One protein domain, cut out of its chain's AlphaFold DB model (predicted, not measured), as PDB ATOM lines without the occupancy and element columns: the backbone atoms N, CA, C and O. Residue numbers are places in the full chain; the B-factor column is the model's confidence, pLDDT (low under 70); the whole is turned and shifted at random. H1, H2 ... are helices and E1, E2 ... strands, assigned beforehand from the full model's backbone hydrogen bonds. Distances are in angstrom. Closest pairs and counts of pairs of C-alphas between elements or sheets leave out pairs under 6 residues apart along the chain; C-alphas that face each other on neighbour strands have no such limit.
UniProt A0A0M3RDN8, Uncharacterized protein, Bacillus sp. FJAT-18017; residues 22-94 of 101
ATOM      1  N   LEU A  22     178.319 211.093 142.141       91.56
ATOM      2  CA  LEU A  22     176.911 211.078 141.731       91.56
ATOM      3  C   LEU A  22     176.518 209.740 141.094       91.56
ATOM      4  O   LEU A  22     175.481 209.176 141.443       91.56
ATOM      5  N   LYS A  23     177.375 209.178 140.232       91.12
ATOM      6  CA  LYS A  23     177.168 207.844 139.649       91.12
ATOM      7  C   LYS A  23     177.164 206.750 140.721       91.12
ATOM      8  O   LYS A  23     176.325 205.852 140.669       91.12
ATOM      9  N   ALA A  24     178.036 206.840 141.727       92.12
ATOM     10  CA  ALA A  24     178.047 205.918 142.864       92.12
ATOM     11  C   ALA A  24     176.757 205.994 143.704       92.12
ATOM     12  O   ALA A  24     176.351 204.996 144.295       92.12
ATOM     13  N   ASN A  25     176.084 207.149 143.704       89.38
ATOM     14  CA  ASN A  25     174.781 207.359 144.337       89.38
ATOM     15  C   ASN A  25     173.582 206.999 143.435       89.38
ATOM     16  O   ASN A  25     172.438 207.262 143.803       89.38
ATOM     17  N   GLY A  26     173.822 206.379 142.274       88.19
ATOM     18  CA  GLY A  26     172.777 205.861 141.391       88.19
ATOM     19  C   GLY A  26     172.272 206.842 140.334       88.19
ATOM     20  O   GLY A  26     171.280 206.543 139.677       88.19
ATOM     21  N   LEU A  27     172.933 207.988 140.151       89.50
ATOM     22  CA  LEU A  27     172.591 208.937 139.092       89.50
ATOM     23  C   LEU A  27     173.154 208.470 137.744       89.50
ATOM     24  O   LEU A  27     174.344 208.153 137.640       89.50
ATOM     25  N   HIS A  28     172.334 208.449 136.693       89.69
ATOM     26  CA  HIS A  28     172.806 208.071 135.365       89.69
ATOM     27  C   HIS A  28     173.398 209.262 134.614       89.69
ATOM     28  O   HIS A  28     173.061 210.418 134.852       89.69
ATOM     29  N   SER A  29     174.270 208.964 133.647       87.69
ATOM     30  CA  SER A  29     174.865 209.958 132.748       87.69
ATOM     31  C   SER A  29     173.820 210.858 132.077       87.69
ATOM     32  O   SER A  29     174.068 212.046 131.914       87.69
ATOM     33  N   GLY A  30     172.660 210.299 131.713       86.38
ATOM     34  CA  GLY A  30     171.557 211.033 131.086       86.38
ATOM     35  C   GLY A  30     170.801 211.979 132.022       86.38
ATOM     36  O   GLY A  30     170.187 212.915 131.531       86.38
ATOM     37  N   ASP A  31     170.903 211.783 133.338       89.12
ATOM     38  CA  ASP A  31     170.243 212.623 134.348       89.12
ATOM     39  C   ASP A  31     171.117 213.828 134.742       89.12
ATOM     40  O   ASP A  31     170.780 214.597 135.642       89.12
ATOM     41  N   MET A  32     172.291 213.964 134.124       91.12
ATOM     42  CA  MET A  32     173.250 215.031 134.375       91.12
ATOM     43  C   MET A  32     173.427 215.878 133.124       91.12
ATOM     44  O   MET A  32     173.415 215.376 132.006       91.12
ATOM     45  N   THR A  33     173.646 217.173 133.310       90.81
ATOM     46  CA  THR A  33     174.014 218.082 132.221       90.81
ATOM     47  C   THR A  33     175.144 218.985 132.682       90.81
ATOM     48  O   THR A  33     175.059 219.617 133.732       90.81
ATOM     49  N   LEU A  34     176.211 219.058 131.895       91.25
ATOM     50  CA  LEU A  34     177.341 219.944 132.138       91.25
ATOM     51  C   LEU A  34     177.207 221.215 131.302       91.25
ATOM     52  O   LEU A  34     177.167 221.145 130.080       91.25
ATOM     53  N   LEU A  35     177.218 222.379 131.940       90.38
ATOM     54  CA  LEU A  35     177.424 223.662 131.271       90.38
ATOM     55  C   LEU A  35     178.898 224.049 131.395       90.38
ATOM     56  O   LEU A  35     179.458 224.006 132.493       90.38
ATOM     57  N   THR A  36     179.546 224.427 130.294       88.75
ATOM     58  CA  THR A  36     180.965 224.809 130.331       88.75
ATOM     59  C   THR A  36     181.326 225.873 129.308       88.75
ATOM     60  O   THR A  36     180.800 225.889 128.200       88.75
ATOM     61  N   THR A  37     182.258 226.752 129.669       84.75
ATOM     62  CA  THR A  37     182.891 227.702 128.741       84.75
ATOM     63  C   THR A  37     184.151 227.136 128.086       84.75
ATOM     64  O   THR A  37     184.735 227.777 127.215       84.75
ATOM     65  N   GLU A  38     184.607 225.955 128.509       85.12
ATOM     66  CA  GLU A  38     185.865 225.374 128.047       85.12
ATOM     67  C   GLU A  38     185.651 224.582 126.745       85.12
ATOM     68  O   GLU A  38     184.807 223.680 126.690       85.12
ATOM     69  N   PRO A  39     186.410 224.882 125.676       74.56
ATOM     70  CA  PRO A  39     186.330 224.131 124.433       74.56
ATOM     71  C   PRO A  39     186.966 222.740 124.582       74.56
ATOM     72  O   PRO A  39     187.931 222.552 125.318       74.56
ATOM     73  N   HIS A  40     186.474 221.772 123.803       63.97
ATOM     74  CA  HIS A  40     187.070 220.432 123.662       63.97
ATOM     75  C   HIS A  40     187.089 219.564 124.930       63.97
ATOM     76  O   HIS A  40     188.025 218.792 125.153       63.97
ATOM     77  N   PHE A  41     186.029 219.620 125.732       66.88
ATOM     78  CA  PHE A  41     185.863 218.721 126.871       66.88
ATOM     79  C   PHE A  41     185.495 217.297 126.414       66.88
ATOM     80  O   PHE A  41     184.334 216.918 126.319       66.88
ATOM     81  N   GLY A  42     186.510 216.520 126.030       57.31
ATOM     82  CA  GLY A  42     186.364 215.243 125.322       57.31
ATOM     83  C   GLY A  42     186.338 213.978 126.184       57.31
ATOM     84  O   GLY A  42     186.659 212.916 125.660       57.31
ATOM     85  N   LEU A  43     186.039 214.054 127.484       58.47
ATOM     86  CA  LEU A  43     186.274 212.919 128.397       58.47
ATOM     87  C   LEU A  43     185.126 212.577 129.345       58.47
ATOM     88  O   LEU A  43     185.198 211.569 130.043       58.47
ATOM     89  N   VAL A  44     184.060 213.370 129.362       66.88
ATOM     90  CA  VAL A  44     182.978 213.156 130.317       66.88
ATOM     91  C   VAL A  44     181.801 212.505 129.606       66.88
ATOM     92  O   VAL A  44     181.203 213.090 128.712       66.88
ATOM     93  N   ASP A  45     181.480 211.277 130.008       82.19
ATOM     94  CA  ASP A  45     180.297 210.530 129.570       82.19
ATOM     95  C   ASP A  45     179.031 211.124 130.211       82.19
ATOM     96  O   ASP A  45     178.367 210.458 130.995       82.19
ATOM     97  N   ILE A  46     178.766 212.412 129.979       86.94
ATOM     98  CA  ILE A  46     177.523 213.118 130.312       86.94
ATOM     99  C   ILE A  46     177.218 214.135 129.198       86.94
ATOM    100  O   ILE A  46     178.152 214.662 128.585       86.94
ATOM    101  N   PRO A  47     175.941 214.453 128.934       88.31
ATOM    102  CA  PRO A  47     175.558 215.574 128.085       88.31
ATOM    103  C   PRO A  47     176.251 216.872 128.515       88.31
ATOM    104  O   PRO A  47     176.193 217.262 129.681       88.31
ATOM    105  N   ALA A  48     176.900 217.548 127.569       88.38
ATOM    106  CA  ALA A  48     177.586 218.811 127.810       88.38
ATOM    107  C   ALA A  48     177.118 219.881 126.823       88.38
ATOM    108  O   ALA A  48     176.994 219.632 125.623       88.38
ATOM    109  N   ILE A  49     176.889 221.085 127.336       88.19
ATOM    110  CA  ILE A  49     176.546 222.269 126.566       88.19
ATOM    111  C   ILE A  49     177.694 223.258 126.718       88.19
ATOM    112  O   ILE A  49     177.954 223.788 127.801       88.19
ATOM    113  N   GLN A  50     178.391 223.484 125.608       87.44
ATOM    114  CA  GLN A  50     179.408 224.515 125.534       87.44
ATOM    115  C   GLN A  50     178.731 225.867 125.318       87.44
ATOM    116  O   GLN A  50     177.969 226.051 124.367       87.44
ATOM    117  N   VAL A  51     179.040 226.817 126.186       85.25
ATOM    118  CA  VAL A  51     178.611 228.205 126.067       85.25
ATOM    119  C   VAL A  51     179.796 229.089 125.700       85.25
ATOM    120  O   VAL A  51     180.934 228.838 126.090       85.25
ATOM    121  N   ASN A  52     179.529 230.147 124.941       80.56
ATOM    122  CA  ASN A  52     180.580 231.063 124.498       80.56
ATOM    123  C   ASN A  52     180.901 232.139 125.542       80.56
ATOM    124  O   ASN A  52     181.981 232.721 125.506       80.56
ATOM    125  N   GLU A  53     179.973 232.405 126.465       80.88
ATOM    126  CA  GLU A  53     180.097 233.474 127.452       80.88
ATOM    127  C   GLU A  53     179.618 233.009 128.840       80.88
ATOM    128  O   GLU A  53     178.551 232.396 128.939       80.88
ATOM    129  N   PRO A  54     180.341 233.341 129.930       75.38
ATOM    130  CA  PRO A  54     179.940 232.989 131.297       75.38
ATOM    131  C   PRO A  54     178.548 233.499 131.691       75.38
ATOM    132  O   PRO A  54     177.840 232.849 132.454       75.38
ATOM    133  N   LEU A  55     178.128 234.648 131.150       80.56
ATOM    134  CA  LEU A  55     176.793 235.205 131.399       80.56
ATOM    135  C   LEU A  55     175.680 234.294 130.868       80.56
ATOM    136  O   LEU A  55     174.650 234.163 131.521       80.56
ATOM    137  N   MET A  56     175.912 233.592 129.756       84.38
ATOM    138  CA  MET A  56     174.930 232.655 129.207       84.38
ATOM    139  C   MET A  56     174.746 231.420 130.095       84.38
ATOM    140  O   MET A  56     173.659 230.852 130.117       84.38
ATOM    141  N   VAL A  57     175.769 231.021 130.867       85.25
ATOM    142  CA  VAL A  57     175.631 229.944 131.869       85.25
ATOM    143  C   VAL A  57     174.557 230.309 132.885       85.25
ATOM    144  O   VAL A  57     173.727 229.477 133.240       85.25
ATOM    145  N   TRP A  58     174.568 231.563 133.344       86.19
ATOM    146  CA  TRP A  58     173.600 232.056 134.314       86.19
ATOM    147  C   TRP A  58     172.178 232.069 133.750       86.19
ATOM    148  O   TRP A  58     171.265 231.573 134.406       86.19
ATOM    149  N   ASP A  59     172.003 232.579 132.531       84.69
ATOM    150  CA  ASP A  59     170.688 232.629 131.887       84.69
ATOM    151  C   ASP A  59     170.112 231.221 131.689       84.69
ATOM    152  O   ASP A  59     168.957 230.975 132.024       84.69
ATOM    153  N   MET A  60     170.943 230.262 131.267       84.19
ATOM    154  CA  MET A  60     170.533 228.861 131.164       84.19
ATOM    155  C   MET A  60     170.133 228.281 132.521       84.19
ATOM    156  O   MET A  60     169.103 227.629 132.636       84.19
ATOM    157  N   ILE A  61     170.909 228.527 133.577       83.62
ATOM    158  CA  ILE A  61     170.585 228.033 134.924       83.62
ATOM    159  C   ILE A  61     169.227 228.546 135.402       83.62
ATOM    160  O   ILE A  61     168.491 227.781 136.021       83.62
ATOM    161  N   LEU A  62     168.872 229.794 135.090       80.94
ATOM    162  CA  LEU A  62     167.554 230.338 135.414       80.94
ATOM    163  C   LEU A  62     166.411 229.631 134.670       80.94
ATOM    164  O   LEU A  62     165.313 229.546 135.210       80.94
ATOM    165  N   GLU A  63     166.653 229.091 133.473       75.50
ATOM    166  CA  GLU A  63     165.665 228.267 132.757       75.50
ATOM    167  C   GLU A  63     165.503 226.869 133.384       75.50
ATOM    168  O   GLU A  63     164.434 226.263 133.295       75.50
ATOM    169  N   TYR A  64     166.552 226.357 134.035       68.56
ATOM    170  CA  TYR A  64     166.610 225.004 134.599       68.56
ATOM    171  C   TYR A  64     166.209 224.913 136.081       68.56
ATOM    172  O   TYR A  64     165.676 223.885 136.517       68.56
ATOM    173  N   VAL A  65     166.478 225.960 136.864       66.56
ATOM    174  CA  VAL A  65     166.231 226.018 138.310       66.56
ATOM    175  C   VAL A  65     164.930 226.775 138.564       66.56
ATOM    176  O   VAL A  65     164.856 227.991 138.413       66.56
ATOM    177  N   ASN A  66     163.893 226.039 138.961       61.69
ATOM    178  CA  ASN A  66     162.557 226.577 139.206       61.69
ATOM    179  C   ASN A  66     162.594 227.623 140.342       61.69
ATOM    180  O   ASN A  66     163.025 227.325 141.457       61.69
ATOM    181  N   SER A  67     162.199 228.864 140.041       55.50
ATOM    182  CA  SER A  67     162.525 230.055 140.839       55.50
ATOM    183  C   SER A  67     161.387 230.554 141.738       55.50
ATOM    184  O   SER A  67     161.362 231.740 142.065       55.50
ATOM    185  N   GLU A  68     160.417 229.714 142.108       53.72
ATOM    186  CA  GLU A  68     159.238 230.204 142.844       53.72
ATOM    187  C   GLU A  68     159.525 230.557 144.319       53.72
ATOM    188  O   GLU A  68     158.791 231.358 144.891       53.72
ATOM    189  N   GLU A  69     160.622 230.073 144.922       51.72
ATOM    190  CA  GLU A  69     160.917 230.312 146.355       51.72
ATOM    191  C   GLU A  69     162.398 230.588 146.686       51.72
ATOM    192  O   GLU A  69     162.812 230.514 147.843       51.72
ATOM    193  N   VAL A  70     163.244 230.903 145.699       59.22
ATOM    194  CA  VAL A  70     164.684 231.074 145.956       59.22
ATOM    195  C   VAL A  70     164.992 232.508 146.407       59.22
ATOM    196  O   VAL A  70     164.806 233.459 145.650       59.22
ATOM    197  N   GLU A  71     165.488 232.669 147.640       66.56
ATOM    198  CA  GLU A  71     165.870 233.968 148.209       66.56
ATOM    199  C   GLU A  71     166.815 234.757 147.279       66.56
ATOM    200  O   GLU A  71     167.829 234.248 146.794       66.56
ATOM    201  N   SER A  72     166.529 236.045 147.067       68.19
ATOM    202  CA  SER A  72     167.271 236.908 146.133       68.19
ATOM    203  C   SER A  72     168.769 237.025 146.450       68.19
ATOM    204  O   SER A  72     169.585 237.175 145.542       68.19
ATOM    205  N   ALA A  73     169.150 236.934 147.729       74.38
ATOM    206  CA  ALA A  73     170.548 236.956 148.164       74.38
ATOM    207  C   ALA A  73     171.302 235.666 147.792       74.38
ATOM    208  O   ALA A  73     172.481 235.712 147.429       74.38
ATOM    209  N   PHE A  74     170.613 234.523 147.832       78.81
ATOM    210  CA  PHE A  74     171.171 233.247 147.402       78.81
ATOM    211  C   PHE A  74     171.415 233.244 145.889       78.81
ATOM    212  O   PHE A  74     172.515 232.906 145.457       78.81
ATOM    213  N   LEU A  75     170.444 233.706 145.092       78.50
ATOM    214  CA  LEU A  75     170.602 233.830 143.636       78.50
ATOM    215  C   LEU A  75     171.761 234.760 143.256       78.50
ATOM    216  O   LEU A  75     172.527 234.443 142.348       78.50
ATOM    217  N   TYR A  76     171.922 235.878 143.967       81.31
ATOM    218  CA  TYR A  76     173.040 236.794 143.743       81.31
ATOM    219  C   TYR A  76     174.394 236.120 144.009       81.31
ATOM    220  O   TYR A  76     175.281 236.147 143.157       81.31
ATOM    221  N   THR A  77     174.526 235.450 145.157       83.50
ATOM    222  CA  THR A  77     175.759 234.740 145.541       83.50
ATOM    223  C   THR A  77     176.092 233.631 144.544       83.50
ATOM    224  O   THR A  77     177.241 233.452 144.142       83.50
ATOM    225  N   LEU A  78     175.075 232.889 144.112       83.25
ATOM    226  CA  LEU A  78     175.211 231.821 143.135       83.25
ATOM    227  C   LEU A  78     175.683 232.360 141.779       83.25
ATOM    228  O   LEU A  78     176.594 231.791 141.176       83.25
ATOM    229  N   LYS A  79     175.111 233.483 141.332       86.44
ATOM    230  CA  LYS A  79     175.525 234.171 140.108       86.44
ATOM    231  C   LYS A  79     176.993 234.588 140.169       86.44
ATOM    232  O   LYS A  79     177.725 234.318 139.221       86.44
ATOM    233  N   GLU A  80     177.436 235.206 141.264       87.38
ATOM    234  CA  GLU A  80     178.848 235.579 141.435       87.38
ATOM    235  C   GLU A  80     179.765 234.354 141.378       87.38
ATOM    236  O   GLU A  80     180.750 234.361 140.645       87.38
ATOM    237  N   LEU A  81     179.411 233.259 142.060       85.56
ATOM    238  CA  LEU A  81     180.208 232.030 142.035       85.56
ATOM    239  C   LEU A  81     180.353 231.443 140.626       85.56
ATOM    240  O   LEU A  81     181.441 230.995 140.263       85.56
ATOM    241  N   ILE A  82     179.285 231.455 139.829       86.25
ATOM    242  CA  ILE A  82     179.322 230.975 138.443       86.25
ATOM    243  C   ILE A  82     180.215 231.877 137.590       86.25
ATOM    244  O   ILE A  82     181.069 231.375 136.865       86.25
ATOM    245  N   LEU A  83     180.065 233.197 137.705       85.31
ATOM    246  CA  LEU A  83     180.821 234.147 136.889       85.31
ATOM    247  C   LEU A  83     182.308 234.205 137.260       85.31
ATOM    248  O   LEU A  83     183.148 234.362 136.378       85.31
ATOM    249  N   GLU A  84     182.643 234.075 138.543       84.88
ATOM    250  CA  GLU A  84     184.028 234.167 139.014       84.88
ATOM    251  C   GLU A  84     184.778 232.833 138.959       84.88
ATOM    252  O   GLU A  84     185.995 232.816 138.758       84.88
ATOM    253  N   LYS A  85     184.084 231.712 139.190       76.94
ATOM    254  CA  LYS A  85     184.717 230.400 139.425       76.94
ATOM    255  C   LYS A  85     184.155 229.272 138.563       76.94
ATOM    256  O   LYS A  85     184.755 228.200 138.517       76.94
ATOM    257  N   GLY A  86     183.026 229.482 137.894       76.38
ATOM    258  CA  GLY A  86     182.300 228.449 137.164       76.38
ATOM    259  C   GLY A  86     182.814 228.237 135.749       76.38
ATOM    260  O   GLY A  86     182.177 228.658 134.790       76.38
ATOM    261  N   LYS A  87     183.927 227.510 135.606       86.62
ATOM    262  CA  LYS A  87     184.309 226.940 134.298       86.62
ATOM    263  C   LYS A  87     183.411 225.769 133.908       86.62
ATOM    264  O   LYS A  87     183.176 225.514 132.727       86.62
ATOM    265  N   PHE A  88     182.922 225.063 134.923       89.44
ATOM    266  CA  PHE A  88     182.052 223.904 134.815       89.44
ATOM    267  C   PHE A  88     180.902 224.060 135.801       89.44
ATOM    268  O   PHE A  88     181.135 224.216 137.000       89.44
ATOM    269  N   VAL A  89     179.669 223.981 135.318       91.44
ATOM    270  CA  VAL A  89     178.486 223.889 136.172       91.44
ATOM    271  C   VAL A  89     177.784 222.578 135.876       91.44
ATOM    272  O   VAL A  89     177.324 222.352 134.760       91.44
ATOM    273  N   LEU A  90     177.728 221.705 136.876       91.56
ATOM    274  CA  LEU A  90     177.059 220.418 136.771       91.56
ATOM    275  C   LEU A  90     175.630 220.553 137.281       91.56
ATOM    276  O   LEU A  90     175.401 220.949 138.426       91.56
ATOM    277  N   LEU A  91     174.679 220.198 136.432       91.00
ATOM    278  CA  LEU A  91     173.264 220.114 136.740       91.00
ATOM    279  C   LEU A  91     172.867 218.646 136.879       91.00
ATOM    280  O   LEU A  91     173.395 217.789 136.171       91.00
ATOM    281  N   LYS A  92     171.916 218.375 137.769       90.06
ATOM    282  CA  LYS A  92     171.244 217.080 137.888       90.06
ATOM    283  C   LYS A  92     169.740 217.246 137.754       90.06
ATOM    284  O   LYS A  92     169.186 218.191 138.317       90.06
ATOM    285  N   GLU A  93     169.082 216.327 137.065       86.75
ATOM    286  CA  GLU A  93     167.628 216.226 137.086       86.75
ATOM    287  C   GLU A  93     167.145 215.932 138.511       86.75
ATOM    288  O   GLU A  93     167.732 215.136 139.251       86.75
ATOM    289  N   VAL A  94     166.072 216.606 138.918       81.06
ATOM    290  CA  VAL A  94     165.361 216.309 140.158       81.06
ATOM    291  C   VAL A  94     163.962 215.820 139.816       81.06
ATOM    292  O   VAL A  94     163.156 216.533 139.212       81.06
TER     293      VAL A  94
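Overview. This is residues 22 to 94 of the 101 residues of an uncharacterized protein of Bacillus sp. FJAT-18017 (UniProt A0A0M3RDN8). A small three-stranded sheet, E2 E1 E3, has one helix, H1, along one of its faces, while the other face bears no named helix. The second helix, H2, is off the sheet and makes a V with H1, closed where residues 79 to 83 of H2 pack on H1 and open at the other end, where residues 68 to 74 stick out. The printed part has 73 residues, with two named helices and three named strands in the chain order E1 E2 H1 H2 E3; the class is mixed, and so is the sheet. The whole is compact, with a radius of gyration of the C-alphas of 12.9 A and spans of 34 by 28 by 18 A.

Arrangement. Start at the inner strand E1, residues 32 to 36. On one side is its antiparallel neighbour E3, residues 88 to 94, at 155 degrees; look for N 35 and O 89, 2.8 A apart, and N 91 and O 33, 2.8 A. On the other side is its parallel neighbour E2, residues 48 to 50, at 19 degrees, with N 49 and O 34 2.8 A apart. H1, residues 54 to 64, is on this sheet at a height of 9.6 A, the two layers being one helix and one sheet. It lies over E1 and runs along the strands, at 5 degrees to E1 on the local plane; 2 of its C-alphas fall on E3, only just too few for it to lie over E3 too. The closest C-alphas of E1 and H1 are those of Leu 35 and Val 57, 6.6 A apart. H2, residues 72 to 85, is not on the sheet and is apart from E1 and E2. H1 and H2 form a helical hairpin: they touch, through residues 79 to 83 alone of H2, at a steep tilt of 43 degrees, opposite ways, and their closest C-alphas are those of Pro 54 and Leu 83, 5.8 A apart. In H2 every O i to N i+4 pair is within hydrogen-bond range; in H1 6 of 7 are.

Along the chain. Find C-alpha 32 at (173.250, 215.031, 134.375); from there E1 runs 13.1 A to Thr 36. E2, Ala 48 to Gln 50, spans 6.4 A. H1 runs 15.9 A from C-alpha 54 at (179.940, 232.989, 131.297) to Tyr 64. H2 runs 19.8 A from Ser 72 to Lys 85. E3 runs 19.1 A from Phe 88 to C-alpha 94 at (165.361, 216.309, 140.158).

Size, cuts and confidence. The two C-alphas farthest apart are those of Gly 42 and Glu 69, 36.3 A. The printed part has no cut. The link from E1 to E2, 11 residues, is long. Look for pLDDT under 70 at residues 40 to 44 and 64 to 72; the mean of the printed part is 80.9.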